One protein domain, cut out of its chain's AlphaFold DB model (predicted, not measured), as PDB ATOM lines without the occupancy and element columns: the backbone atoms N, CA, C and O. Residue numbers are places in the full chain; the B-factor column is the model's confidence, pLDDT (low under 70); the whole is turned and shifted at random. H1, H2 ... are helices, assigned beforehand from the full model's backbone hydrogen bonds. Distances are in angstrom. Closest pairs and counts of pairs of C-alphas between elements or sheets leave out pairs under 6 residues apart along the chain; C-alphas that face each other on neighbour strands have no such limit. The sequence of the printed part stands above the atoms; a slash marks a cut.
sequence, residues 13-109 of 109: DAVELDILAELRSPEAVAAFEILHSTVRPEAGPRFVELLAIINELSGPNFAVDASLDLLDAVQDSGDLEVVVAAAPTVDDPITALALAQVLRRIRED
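This is residues 13 to 109 of the 109 residues of an uncharacterized protein of Rhodococcus sp. AW25M09 (UniProt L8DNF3). Two groups of helices meet at a steep angle: H1 and H2 pack on H3, while H4 and H6 lie side by side with H5 loosely alongside. The printed part has 97 residues with six named helices, H1 to H6, all helix. It is compact, radius of gyration of the C-alphas 13.2 A, spanning 37 by 33 by 21 A.

H1, residues 13 to 21, begins at C-alpha 13 (-4.231, -2.165, -15.287). H2 is 26 to 35, H3 41 to 57, 25.2 A long, H4 62 to 77, H5 80 to 89. H6, 93 to 108, ends at C-alpha 108 (-4.059, -26.935, -28.864).

The hub H3 touches H1 (C-alphas Ile 19 and Val 48 closest, 5.2 A), forms a hairpin with H2 (Ala 28 and Leu 51, 5.4 A), and touches H6 at a steep tilt of 64 degrees (Leu 50 and Ala 98, 6.7 A). H6 touches H4 (Leu 70 and Ala 100, 4.7 A). H5 is close to both but not clearly touching. O i to N i+4 pairs are all within hydrogen-bond range except in H3, 11 of 13, and H5, 4 of 6.

No cut; links are tight. C-alphas 13 and 80 are farthest apart, 37.8 A. Residues 87 to 89 and 108 to 109 are under pLDDT 70.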
ATOM      1  N   ASP A  13      -3.064  -2.669 -16.022       86.31
ATOM      2  CA  ASP A  13      -4.231  -2.165 -15.287       86.31
ATOM      3  C   ASP A  13      -5.539  -2.697 -15.894       86.31
ATOM      4  O   ASP A  13      -6.483  -3.002 -15.171       86.31
ATOM      5  N   ALA A  14      -5.601  -2.833 -17.223       87.38
ATOM      6  CA  ALA A  14      -6.759  -3.410 -17.904       87.38
ATOM      7  C   ALA A  14      -6.973  -4.881 -17.512       87.38
ATOM      8  O   ALA A  14      -8.081  -5.266 -17.148       87.38
ATOM      9  N   VAL A  15      -5.902  -5.679 -17.498       87.06
ATOM     10  CA  VAL A  15      -5.953  -7.086 -17.072       87.06
ATOM     11  C   VAL A  15      -6.343  -7.219 -15.599       87.06
ATOM     12  O   VAL A  15      -7.128  -8.098 -15.251       87.06
ATOM     13  N   GLU A  16      -5.829  -6.354 -14.721       88.31
ATOM     14  CA  GLU A  16      -6.221  -6.358 -13.308       88.31
ATOM     15  C   GLU A  16      -7.714  -6.044 -13.140       88.31
ATOM     16  O   GLU A  16      -8.405  -6.719 -12.376       88.31
ATOM     17  N   LEU A  17      -8.246  -5.084 -13.901       91.00
ATOM     18  CA  LEU A  17      -9.679  -4.780 -13.905       91.00
ATOM     19  C   LEU A  17     -10.527  -5.953 -14.410       91.00
ATOM     20  O   LEU A  17     -11.575  -6.222 -13.821       91.00
ATOM     21  N   ASP A  18     -10.076  -6.666 -15.441       91.88
ATOM     22  CA  ASP A  18     -10.768  -7.854 -15.951       91.88
ATOM     23  C   ASP A  18     -10.797  -8.978 -14.902       91.88
ATOM     24  O   ASP A  18     -11.837  -9.600 -14.683       91.88
ATOM     25  N   ILE A  19      -9.694  -9.192 -14.176       91.69
ATOM     26  CA  ILE A  19      -9.644 -10.155 -13.063       91.69
ATOM     27  C   ILE A  19     -10.642  -9.761 -11.967       91.69
ATOM     28  O   ILE A  19     -11.401 -10.603 -11.487       91.69
ATOM     29  N   LEU A  20     -10.670  -8.481 -11.581       92.75
ATOM     30  CA  LEU A  20     -11.598  -7.977 -10.566       92.75
ATOM     31  C   LEU A  20     -13.064  -8.105 -11.005       92.75
ATOM     32  O   LEU A  20     -13.928  -8.391 -10.173       92.75
ATOM     33  N   ALA A  21     -13.355  -7.926 -12.296       94.06
ATOM     34  CA  ALA A  21     -14.697  -8.088 -12.852       94.06
ATOM     35  C   ALA A  21     -15.207  -9.536 -12.759       94.06
ATOM     36  O   ALA A  21     -16.416  -9.757 -12.649       94.06
ATOM     37  N   GLU A  22     -14.301 -10.514 -12.740       95.19
ATOM     38  CA  GLU A  22     -14.621 -11.934 -12.605       95.19
ATOM     39  C   GLU A  22     -14.768 -12.412 -11.147       95.19
ATOM     40  O   GLU A  22     -15.095 -13.571 -10.909       95.19
ATOM     41  N   LEU A  23     -14.643 -11.547 -10.135       94.69
ATOM     42  CA  LEU A  23     -14.861 -11.918  -8.725       94.69
ATOM     43  C   LEU A  23     -16.355 -11.966  -8.351       94.69
ATOM     44  O   LEU A  23     -16.829 -11.241  -7.476       94.69
ATOM     45  N   ARG A  24     -17.123 -12.808  -9.054       95.75
ATOM     46  CA  ARG A  24     -18.599 -12.838  -9.013       95.75
ATOM     47  C   ARG A  24     -19.183 -13.957  -8.152       95.75
ATOM     48  O   ARG A  24     -20.366 -13.903  -7.817       95.75
ATOM     49  N   SER A  25     -18.373 -14.941  -7.778       96.25
ATOM     50  CA  SER A  25     -18.764 -16.077  -6.940       96.25
ATOM     51  C   SER A  25     -17.818 -16.259  -5.746       96.25
ATOM     52  O   SER A  25     -16.662 -15.828  -5.813       96.25
ATOM     53  N   PRO A  26     -18.269 -16.898  -4.648       95.00
ATOM     54  CA  PRO A  26     -17.396 -17.249  -3.527       95.00
ATOM     55  C   PRO A  26     -16.167 -18.053  -3.964       95.00
ATOM     56  O   PRO A  26     -15.066 -17.826  -3.470       95.00
ATOM     57  N   GLU A  27     -16.342 -18.960  -4.921       96.12
ATOM     58  CA  GLU A  27     -15.279 -19.798  -5.461       96.12
ATOM     59  C   GLU A  27     -14.281 -18.986  -6.297       96.12
ATOM     60  O   GLU A  27     -13.076 -19.193  -6.166       96.12
ATOM     61  N   ALA A  28     -14.747 -18.020  -7.098       95.19
ATOM     62  CA  ALA A  28     -13.864 -17.126  -7.853       95.19
ATOM     63  C   ALA A  28     -13.046 -16.216  -6.925       95.19
ATOM     64  O   ALA A  28     -11.854 -16.010  -7.151       95.19
ATOM     65  N   VAL A  29     -13.650 -15.725  -5.837       94.62
ATOM     66  CA  VAL A  29     -12.924 -14.981  -4.795       94.62
ATOM     67  C   VAL A  29     -11.867 -15.868  -4.135       94.62
ATOM     68  O   VAL A  29     -10.722 -15.444  -4.000       94.62
ATOM     69  N   ALA A  30     -12.206 -17.112  -3.787       93.19
ATOM     70  CA  ALA A  30     -11.251 -18.047  -3.195       93.19
ATOM     71  C   ALA A  30     -10.082 -18.353  -4.149       93.19
ATOM     72  O   ALA A  30      -8.923 -18.355  -3.737       93.19
ATOM     73  N   ALA A  31     -10.359 -18.543  -5.441       92.38
ATOM     74  CA  ALA A  31      -9.325 -18.745  -6.452       92.38
ATOM     75  C   ALA A  31      -8.418 -17.521  -6.598       92.38
ATOM     76  O   ALA A  31      -7.197 -17.669  -6.686       92.38
ATOM     77  N   PHE A  32      -8.991 -16.315  -6.557       92.06
ATOM     78  CA  PHE A  32      -8.229 -15.072  -6.502       92.06
ATOM     79  C   PHE A  32      -7.298 -15.033  -5.293       92.06
ATOM     80  O   PHE A  32      -6.093 -14.853  -5.459       92.06
ATOM     81  N   GLU A  33      -7.800 -15.291  -4.090       90.94
ATOM     82  CA  GLU A  33      -6.982 -15.295  -2.872       90.94
ATOM     83  C   GLU A  33      -5.819 -16.295  -2.942       90.94
ATOM     84  O   GLU A  33      -4.694 -15.944  -2.580       90.94
ATOM     85  N   ILE A  34      -6.057 -17.498  -3.471       87.00
ATOM     86  CA  ILE A  34      -5.038 -18.549  -3.596       87.00
ATOM     87  C   ILE A  34      -3.976 -18.174  -4.638       87.00
ATOM     88  O   ILE A  34      -2.778 -18.335  -4.393       87.00
ATOM     89  N   LEU A  35      -4.396 -17.683  -5.804       84.50
ATOM     90  CA  LEU A  35      -3.535 -17.641  -6.986       84.50
ATOM     91  C   LEU A  35      -2.969 -16.251  -7.290       84.50
ATOM     92  O   LEU A  35      -1.867 -16.191  -7.837       84.50
ATOM     93  N   HIS A  36      -3.629 -15.151  -6.903       81.69
ATOM     94  CA  HIS A  36      -3.253 -13.786  -7.320       81.69
ATOM     95  C   HIS A  36      -1.774 -13.453  -7.075       81.69
ATOM     96  O   HIS A  36      -1.127 -12.843  -7.919       81.69
ATOM     97  N   SER A  37      -1.209 -13.902  -5.949       81.50
ATOM     98  CA  SER A  37       0.189 -13.640  -5.581       81.50
ATOM     99  C   SER A  37       1.217 -14.376  -6.454       81.50
ATOM    100  O   SER A  37       2.403 -14.046  -6.437       81.50
ATOM    101  N   THR A  38       0.771 -15.373  -7.219       77.62
ATOM    102  CA  THR A  38       1.607 -16.234  -8.069       77.62
ATOM    103  C   THR A  38       1.429 -15.964  -9.563       77.62
ATOM    104  O   THR A  38       2.269 -16.383 -10.366       77.62
ATOM    105  N   VAL A  39       0.367 -15.247  -9.950       75.25
ATOM    106  CA  VAL A  39       0.074 -14.924 -11.349       75.25
ATOM    107  C   VAL A  39       1.056 -13.862 -11.833       75.25
ATOM    108  O   VAL A  39       1.120 -12.750 -11.316       75.25
ATOM    109  N   ARG A  40       1.843 -14.210 -12.854       80.19
ATOM    110  CA  ARG A  40       2.654 -13.227 -13.580       80.19
ATOM    111  C   ARG A  40       1.764 -12.422 -14.532       80.19
ATOM    112  O   ARG A  40       0.793 -12.993 -15.031       80.19
ATOM    113  N   PRO A  41       2.109 -11.164 -14.858       77.75
ATOM    114  CA  PRO A  41       1.346 -10.334 -15.794       77.75
ATOM    115  C   PRO A  41       0.963 -11.046 -17.098       77.75
ATOM    116  O   PRO A  41      -0.169 -10.953 -17.559       77.75
ATOM    117  N   GLU A  42       1.879 -11.838 -17.661       83.12
ATOM    118  CA  GLU A  42       1.677 -12.548 -18.928       83.12
ATOM    119  C   GLU A  42       0.650 -13.688 -18.820       83.12
ATOM    120  O   GLU A  42       0.107 -14.138 -19.827       83.12
ATOM    121  N   ALA A  43       0.379 -14.165 -17.603       83.12
ATOM    122  CA  ALA A  43      -0.626 -15.183 -17.313       83.12
ATOM    123  C   ALA A  43      -1.995 -14.581 -16.945       83.12
ATOM    124  O   ALA A  43      -2.941 -15.334 -16.726       83.12
ATOM    125  N   GLY A  44      -2.128 -13.252 -16.905       86.25
ATOM    126  CA  GLY A  44      -3.358 -12.568 -16.510       86.25
ATOM    127  C   GLY A  44      -4.596 -12.956 -17.329       86.25
ATOM    128  O   GLY A  44      -5.573 -13.390 -16.723       86.25
ATOM    129  N   PRO A  45      -4.566 -12.935 -18.678       89.50
ATOM    130  CA  PRO A  45      -5.713 -13.363 -19.490       89.50
ATOM    131  C   PRO A  45      -6.152 -14.804 -19.206       89.50
ATOM    132  O   PRO A  45      -7.338 -15.115 -19.174       89.50
ATOM    133  N   ARG A  46      -5.184 -15.685 -18.931       88.19
ATOM    134  CA  ARG A  46      -5.449 -17.078 -18.562       88.19
ATOM    135  C   ARG A  46      -6.123 -17.177 -17.194       88.19
ATOM    136  O   ARG A  46      -6.965 -18.045 -16.978       88.19
ATOM    137  N   PHE A  47      -5.741 -16.302 -16.272       92.31
ATOM    138  CA  PHE A  47      -6.357 -16.247 -14.960       92.31
ATOM    139  C   PHE A  47      -7.800 -15.734 -15.023       92.31
ATOM    140  O   PHE A  47      -8.664 -16.311 -14.373       92.31
ATOM    141  N   VAL A  48      -8.080 -14.739 -15.870       93.62
ATOM    142  CA  VAL A  48      -9.451 -14.277 -16.162       93.62
ATOM    143  C   VAL A  48     -10.312 -15.425 -16.687       93.62
ATOM    144  O   VAL A  48     -11.403 -15.658 -16.176       93.62
ATOM    145  N   GLU A  49      -9.807 -16.193 -17.653       93.38
ATOM    146  CA  GLU A  49     -10.518 -17.357 -18.193       93.38
ATOM    147  C   GLU A  49     -10.798 -18.422 -17.118       93.38
ATOM    148  O   GLU A  49     -11.910 -18.942 -17.043       93.38
ATOM    149  N   LEU A  50      -9.832 -18.704 -16.236       94.19
ATOM    150  CA  LEU A  50     -10.044 -19.629 -15.120       94.19
ATOM    151  C   LEU A  50     -11.169 -19.143 -14.193       94.19
ATOM    152  O   LEU A  50     -12.026 -19.933 -13.803       94.19
ATOM    153  N   LEU A  51     -11.191 -17.852 -13.852       95.31
ATOM    154  CA  LEU A  51     -12.248 -17.282 -13.016       95.31
ATOM    155  C   LEU A  51     -13.615 -17.316 -13.713       95.31
ATOM    156  O   LEU A  51     -14.622 -17.566 -13.051       95.31
ATOM    157  N   ALA A  52     -13.658 -17.141 -15.035       95.56
ATOM    158  CA  ALA A  52     -14.884 -17.289 -15.814       95.56
ATOM    159  C   ALA A  52     -15.433 -18.725 -15.739       95.56
ATOM    160  O   ALA A  52     -16.606 -18.900 -15.411       95.56
ATOM    161  N   ILE A  53     -14.584 -19.746 -15.922       94.88
ATOM    162  CA  ILE A  53     -14.967 -21.164 -15.765       94.88
ATOM    163  C   ILE A  53     -15.485 -21.427 -14.346       94.88
ATOM    164  O   ILE A  53     -16.524 -22.054 -14.152       94.88
ATOM    165  N   ILE A  54     -14.792 -20.906 -13.331       96.12
ATOM    166  CA  ILE A  54     -15.216 -21.052 -11.935       96.12
ATOM    167  C   ILE A  54     -16.594 -20.423 -11.709       96.12
ATOM    168  O   ILE A  54     -17.437 -21.021 -11.044       96.12
ATOM    169  N   ASN A  55     -16.855 -19.248 -12.281       96.06
ATOM    170  CA  ASN A  55     -18.156 -18.592 -12.187       96.06
ATOM    171  C   ASN A  55     -19.273 -19.381 -12.880       96.06
ATOM    172  O   ASN A  55     -20.400 -19.369 -12.391       96.06
ATOM    173  N   GLU A  56     -18.984 -20.061 -13.990       95.94
ATOM    174  CA  GLU A  56     -19.953 -20.911 -14.693       95.94
ATOM    175  C   GLU A  56     -20.330 -22.159 -13.888       95.94
ATOM    176  O   GLU A  56     -21.493 -22.563 -13.889       95.94
ATOM    177  N   LEU A  57     -19.363 -22.743 -13.177       95.56
ATOM    178  CA  LEU A  57     -19.551 -23.959 -12.380       95.56
ATOM    179  C   LEU A  57     -19.952 -23.683 -10.921       95.56
ATOM    180  O   LEU A  57     -20.285 -24.614 -10.185       95.56
ATOM    181  N   SER A  58     -19.882 -22.427 -10.472       95.50
ATOM    182  CA  SER A  58     -20.131 -22.046  -9.079       95.50
ATOM    183  C   SER A  58     -21.522 -22.476  -8.611       95.50
ATOM    184  O   SER A  58     -22.531 -22.343  -9.309       95.50
ATOM    185  N   GLY A  59     -21.585 -22.972  -7.374       93.81
ATOM    186  CA  GLY A  59     -22.823 -23.414  -6.756       93.81
ATOM    187  C   GLY A  59     -22.635 -24.607  -5.820       93.81
ATOM    188  O   GLY A  59     -21.518 -25.026  -5.526       93.81
ATOM    189  N   PRO A  60     -23.742 -25.205  -5.345       94.00
ATOM    190  CA  PRO A  60     -23.702 -26.264  -4.335       94.00
ATOM    191  C   PRO A  60     -22.974 -27.541  -4.786       94.00
ATOM    192  O   PRO A  60     -22.569 -28.328  -3.934       94.00
ATOM    193  N   ASN A  61     -22.801 -27.746  -6.095       94.19
ATOM    194  CA  ASN A  61     -22.135 -28.916  -6.669       94.19
ATOM    195  C   ASN A  61     -20.737 -28.610  -7.226       94.19
ATOM    196  O   ASN A  61     -20.137 -29.496  -7.827       94.19
ATOM    197  N   PHE A  62     -20.189 -27.413  -6.978       93.94
ATOM    198  CA  PHE A  62     -18.950 -26.934  -7.600       93.94
ATOM    199  C   PHE A  62     -17.803 -27.951  -7.575       93.94
ATOM    200  O   PHE A  62     -17.151 -28.174  -8.586       93.94
ATOM    201  N   ALA A  63     -17.575 -28.625  -6.444       92.31
ATOM    202  CA  ALA A  63     -16.499 -29.612  -6.344       92.31
ATOM    203  C   ALA A  63     -16.703 -30.835  -7.258       92.31
ATOM    204  O   ALA A  63     -15.739 -31.377  -7.804       92.31
ATOM    205  N   VAL A  64     -17.954 -31.268  -7.429       91.88
ATOM    206  CA  VAL A  64     -18.311 -32.358  -8.343       91.88
ATOM    207  C   VAL A  64     -18.157 -31.887  -9.782       91.88
ATOM    208  O   VAL A  64     -17.503 -32.570 -10.565       91.88
ATOM    209  N   ASP A  65     -18.690 -30.713 -10.108       94.56
ATOM    210  CA  ASP A  65     -18.646 -30.157 -11.460       94.56
ATOM    211  C   ASP A  65     -17.199 -29.873 -11.904       94.56
ATOM    212  O   ASP A  65     -16.817 -30.230 -13.014       94.56
ATOM    213  N   ALA A  66     -16.345 -29.377 -11.005       93.12
ATOM    214  CA  ALA A  66     -14.909 -29.213 -11.236       93.12
ATOM    215  C   ALA A  66     -14.180 -30.544 -11.480       93.12
ATOM    216  O   ALA A  66     -13.293 -30.637 -12.327       93.12
ATOM    217  N   SER A  67     -14.562 -31.596 -10.751       90.06
ATOM    218  CA  SER A  67     -13.991 -32.933 -10.949       90.06
ATOM    219  C   SER A  67     -14.410 -33.534 -12.294       90.06
ATOM    220  O   SER A  67     -13.612 -34.213 -12.941       90.06
ATOM    221  N   LEU A  68     -15.655 -33.290 -12.717       91.69
ATOM    222  CA  LEU A  68     -16.158 -33.707 -14.025       91.69
ATOM    223  C   LEU A  68     -15.477 -32.934 -15.157       91.69
ATOM    224  O   LEU A  68     -15.092 -33.554 -16.144       91.69
ATOM    225  N   ASP A  69     -15.268 -31.627 -14.988       92.25
ATOM    226  CA  ASP A  69     -14.546 -30.793 -15.953       92.25
ATOM    227  C   ASP A  69     -13.099 -31.271 -16.150       92.25
ATOM    228  O   ASP A  69     -12.636 -31.435 -17.279       92.25
ATOM    229  N   LEU A  70     -12.401 -31.596 -15.054       89.88
ATOM    230  CA  LEU A  70     -11.071 -32.197 -15.135       89.88
ATOM    231  C   LEU A  70     -11.109 -33.558 -15.834       89.88
ATOM    232  O   LEU A  70     -10.269 -33.822 -16.690       89.88
ATOM    233  N   LEU A  71     -12.063 -34.431 -15.493       87.94
ATOM    234  CA  LEU A  71     -12.178 -35.747 -16.125       87.94
ATOM    235  C   LEU A  71     -12.384 -35.635 -17.642       87.94
ATOM    236  O   LEU A  71     -11.768 -36.397 -18.387       87.94
ATOM    237  N   ASP A  72     -13.212 -34.693 -18.084       89.31
ATOM    238  CA  ASP A  72     -13.430 -34.389 -19.498       89.31
ATOM    239  C   ASP A  72     -12.124 -33.930 -20.167       89.31
ATOM    240  O   ASP A  72     -11.675 -34.542 -21.134       89.31
ATOM    241  N   ALA A  73     -11.420 -32.963 -19.568       88.56
ATOM    242  CA  ALA A  73     -10.130 -32.484 -20.072       88.56
ATOM    243  C   ALA A  73      -9.060 -33.591 -20.166       88.56
ATOM    244  O   ALA A  73      -8.244 -33.591 -21.088       88.56
ATOM    245  N   VAL A  74      -9.060 -34.548 -19.233       85.38
ATOM    246  CA  VAL A  74      -8.165 -35.717 -19.245       85.38
ATOM    247  C   VAL A  74      -8.502 -36.686 -20.373       85.38
ATOM    248  O   VAL A  74      -7.601 -37.188 -21.048       85.38
ATOM    249  N   GLN A  75      -9.787 -36.982 -20.567       83.75
ATOM    250  CA  GLN A  75     -10.230 -37.857 -21.652       83.75
ATOM    251  C   GLN A  75      -9.869 -37.261 -23.011       83.75
ATOM    252  O   GLN A  75      -9.421 -37.983 -23.902       83.75
ATOM    253  N   ASP A  76     -10.002 -35.945 -23.124       83.94
ATOM    254  CA  ASP A  76      -9.746 -35.203 -24.345       83.94
ATOM    255  C   ASP A  76      -8.259 -35.003 -24.655       83.94
ATOM    256  O   ASP A  76      -7.895 -34.951 -25.832       83.94
ATOM    257  N   SER A  77      -7.389 -34.895 -23.646       80.62
ATOM    258  CA  SER A  77      -5.942 -34.753 -23.861       80.62
ATOM    259  C   SER A  77      -5.265 -36.075 -24.232       80.62
ATOM    260  O   SER A  77      -4.277 -36.080 -24.962       80.62
ATOM    261  N   GLY A  78      -5.777 -37.204 -23.726       73.50
ATOM    262  CA  GLY A  78      -5.129 -38.512 -23.851       73.50
ATOM    263  C   GLY A  78      -3.807 -38.631 -23.079       73.50
ATOM    264  O   GLY A  78      -3.117 -39.644 -23.205       73.50
ATOM    265  N   ASP A  79      -3.455 -37.625 -22.271       72.56
ATOM    266  CA  ASP A  79      -2.135 -37.482 -21.657       72.56
ATOM    267  C   ASP A  79      -2.151 -37.897 -20.179       72.56
ATOM    268  O   ASP A  79      -2.159 -37.091 -19.243       72.56
ATOM    269  N   LEU A  80      -2.223 -39.214 -19.967       71.44
ATOM    270  CA  LEU A  80      -2.389 -39.816 -18.642       71.44
ATOM    271  C   LEU A  80      -1.181 -39.569 -17.718       71.44
ATOM    272  O   LEU A  80      -1.336 -39.577 -16.496       71.44
ATOM    273  N   GLU A  81       0.012 -39.327 -18.268       73.62
ATOM    274  CA  GLU A  81       1.224 -39.081 -17.474       73.62
ATOM    275  C   GLU A  81       1.146 -37.758 -16.704       73.62
ATOM    276  O   GLU A  81       1.491 -37.716 -15.519       73.62
ATOM    277  N   VAL A  82       0.616 -36.701 -17.330       71.00
ATOM    278  CA  VAL A  82       0.406 -35.393 -16.686       71.00
ATOM    279  C   VAL A  82      -0.588 -35.513 -15.530       71.00
ATOM    280  O   VAL A  82      -0.380 -34.949 -14.457       71.00
ATOM    281  N   VAL A  83      -1.637 -36.312 -15.717       70.69
ATOM    282  CA  VAL A  83      -2.670 -36.550 -14.700       70.69
ATOM    283  C   VAL A  83      -2.109 -37.310 -13.513       70.69
ATOM    284  O   VAL A  83      -2.342 -36.920 -12.375       70.69
ATOM    285  N   VAL A  84      -1.333 -38.368 -13.754       73.38
ATOM    286  CA  VAL A  84      -0.690 -39.144 -12.684       73.38
ATOM    287  C   VAL A  84       0.305 -38.284 -11.903       73.38
ATOM    288  O   VAL A  84       0.373 -38.393 -10.680       73.38
ATOM    289  N   ALA A  85       1.046 -37.407 -12.585       72.50
ATOM    290  CA  ALA A  85       1.984 -36.493 -11.942       72.50
ATOM    291  C   ALA A  85       1.283 -35.416 -11.096       72.50
ATOM    292  O   ALA A  85       1.794 -35.044 -10.040       72.50
ATOM    293  N   ALA A  86       0.120 -34.933 -11.539       70.25
ATOM    294  CA  ALA A  86      -0.628 -33.878 -10.863       70.25
ATOM    295  C   ALA A  86      -1.634 -34.396  -9.820       70.25
ATOM    296  O   ALA A  86      -1.981 -33.656  -8.903       70.25
ATOM    297  N   ALA A  87      -2.052 -35.665  -9.888       69.56
ATOM    298  CA  ALA A  87      -3.006 -36.287  -8.964       69.56
ATOM    299  C   ALA A  87      -2.737 -36.033  -7.463       69.56
ATOM    300  O   ALA A  87      -3.704 -35.791  -6.747       69.56
ATOM    301  N   PRO A  88      -1.482 -36.013  -6.957       69.94
ATOM    302  CA  PRO A  88      -1.205 -35.722  -5.545       69.94
ATOM    303  C   PRO A  88      -1.496 -34.275  -5.121       69.94
ATOM    304  O   PRO A  88      -1.425 -33.969  -3.938       69.94
ATOM    305  N   THR A  89      -1.712 -33.377  -6.082       68.69
ATOM    306  CA  THR A  89      -1.939 -31.941  -5.854       68.69
ATOM    307  C   THR A  89      -3.389 -31.527  -6.083       68.69
ATOM    308  O   THR A  89      -3.763 -30.416  -5.722       68.69
ATOM    309  N   VAL A  90      -4.221 -32.415  -6.637       72.88
ATOM    310  CA  VAL A  90      -5.650 -32.166  -6.864       72.88
ATOM    311  C   VAL A  90      -6.437 -32.546  -5.607       72.88
ATOM    312  O   VAL A  90      -7.191 -33.514  -5.594       72.88
ATOM    313  N   ASP A  91      -6.229 -31.788  -4.533       80.31
ATOM    314  CA  ASP A  91      -7.009 -31.913  -3.290       80.31
ATOM    315  C   ASP A  91      -8.129 -30.863  -3.200       80.31
ATOM    316  O   ASP A  91      -9.008 -30.953  -2.338       80.31
ATOM    317  N   ASP A  92      -8.126 -29.875  -4.098       87.12
ATOM    318  CA  ASP A  92      -9.115 -28.807  -4.146       87.12
ATOM    319  C   ASP A  92      -9.667 -28.590  -5.574       87.12
ATOM    320  O   ASP A  92      -8.966 -28.804  -6.571       87.12
ATOM    321  N   PRO A  93     -10.941 -28.171  -5.697       90.38
ATOM    322  CA  PRO A  93     -11.599 -28.015  -6.992       90.38
ATOM    323  C   PRO A  93     -11.036 -26.874  -7.849       90.38
ATOM    324  O   PRO A  93     -11.161 -26.918  -9.070       90.38
ATOM    325  N   ILE A  94     -10.388 -25.869  -7.254       91.31
ATOM    326  CA  ILE A  94      -9.783 -24.759  -8.004       91.31
ATOM    327  C   ILE A  94      -8.513 -25.251  -8.706       91.31
ATOM    328  O   ILE A  94      -8.322 -24.985  -9.893       91.31
ATOM    329  N   THR A  95      -7.683 -26.034  -8.017       88.50
ATOM    330  CA  THR A  95      -6.506 -26.691  -8.598       88.50
ATOM    331  C   THR A  95      -6.908 -27.709  -9.665       88.50
ATOM    332  O   THR A  95      -6.234 -27.800 -10.693       88.50
ATOM    333  N   ALA A  96      -8.036 -28.413  -9.491       90.12
ATOM    334  CA  ALA A  96      -8.588 -29.299 -10.521       90.12
ATOM    335  C   ALA A  96      -8.895 -28.544 -11.828       90.12
ATOM    336  O   ALA A  96      -8.461 -28.964 -12.900       90.12
ATOM    337  N   LEU A  97      -9.575 -27.398 -11.737       91.69
ATOM    338  CA  LEU A  97      -9.908 -26.564 -12.897       91.69
ATOM    339  C   LEU A  97      -8.675 -25.907 -13.524       91.69
ATOM    340  O   LEU A  97      -8.542 -25.865 -14.748       91.69
ATOM    341  N   ALA A  98      -7.726 -25.451 -12.704       89.44
ATOM    342  CA  ALA A  98      -6.460 -24.922 -13.200       89.44
ATOM    343  C   ALA A  98      -5.688 -25.979 -14.012       89.44
ATOM    344  O   ALA A  98      -5.151 -25.669 -15.079       89.44
ATOM    345  N   LEU A  99      -5.675 -27.235 -13.546       87.44
ATOM    346  CA  LEU A  99      -5.083 -28.364 -14.264       87.44
ATOM    347  C   LEU A  99      -5.852 -28.695 -15.549       87.44
ATOM    348  O   LEU A  99      -5.222 -28.881 -16.589       87.44
ATOM    349  N   ALA A 100      -7.186 -28.714 -15.512       89.75
ATOM    350  CA  ALA A 100      -8.020 -28.937 -16.694       89.75
ATOM    351  C   ALA A 100      -7.695 -27.922 -17.807       89.75
ATOM    352  O   ALA A 100      -7.491 -28.297 -18.963       89.75
ATOM    353  N   GLN A 101      -7.522 -26.647 -17.446       89.31
ATOM    354  CA  GLN A 101      -7.102 -25.596 -18.376       89.31
ATOM    355  C   GLN A 101      -5.679 -25.826 -18.931       89.31
ATOM    356  O   GLN A 101      -5.423 -25.526 -20.096       89.31
ATOM    357  N   VAL A 102      -4.735 -26.372 -18.142       86.88
ATOM    358  CA  VAL A 102      -3.404 -26.770 -18.658       86.88
ATOM    359  C   VAL A 102      -3.546 -27.875 -19.706       86.88
ATOM    360  O   VAL A 102      -2.950 -27.770 -20.775       86.88
ATOM    361  N   LEU A 103      -4.322 -28.918 -19.406       85.19
ATOM    362  CA  LEU A 103      -4.476 -30.088 -20.275       85.19
ATOM    363  C   LEU A 103      -5.098 -29.726 -21.624       85.19
ATOM    364  O   LEU A 103      -4.613 -30.179 -22.659       85.19
ATOM    365  N   ARG A 104      -6.126 -28.868 -21.623       86.31
ATOM    366  CA  ARG A 104      -6.759 -28.378 -22.857       86.31
ATOM    367  C   ARG A 104      -5.773 -27.614 -23.735       86.31
ATOM    368  O   ARG A 104      -5.722 -27.863 -24.933       86.31
ATOM    369  N   ARG A 105      -4.918 -26.775 -23.140       81.94
ATOM    370  CA  ARG A 105      -3.878 -26.056 -23.889       81.94
ATOM    371  C   ARG A 105      -2.851 -26.992 -24.525       81.94
ATOM    372  O   ARG A 105      -2.504 -26.783 -25.676       81.94
ATOM    373  N   ILE A 106      -2.361 -28.002 -23.801       79.69
ATOM    374  CA  ILE A 106      -1.343 -28.932 -24.338       79.69
ATOM    375  C   ILE A 106      -1.825 -29.600 -25.634       79.69
ATOM    376  O   ILE A 106      -1.014 -29.937 -26.487       79.69
ATOM    377  N   ARG A 107      -3.139 -29.774 -25.797       74.06
ATOM    378  CA  ARG A 107      -3.742 -30.310 -27.020       74.06
ATOM    379  C   ARG A 107      -3.830 -29.295 -28.170       74.06
ATOM    380  O   ARG A 107      -3.912 -29.710 -29.324       74.06
ATOM    381  N   GLU A 108      -3.923 -28.005 -27.867       68.06
ATOM    382  CA  GLU A 108      -4.059 -26.935 -28.864       68.06
ATOM    383  C   GLU A 108      -2.716 -26.529 -29.496       68.06
ATOM    384  O   GLU A 108      -2.722 -25.996 -30.610       68.06
ATOM    385  N   ASP A 109      -1.601 -26.804 -28.810       55.91
ATOM    386  CA  ASP A 109      -0.216 -26.601 -29.275       55.91
ATOM    387  C   ASP A 109       0.309 -27.779 -30.132       55.91
ATOM    388  O   ASP A 109       1.032 -27.510 -31.125       55.91
TER     389      ASP A 109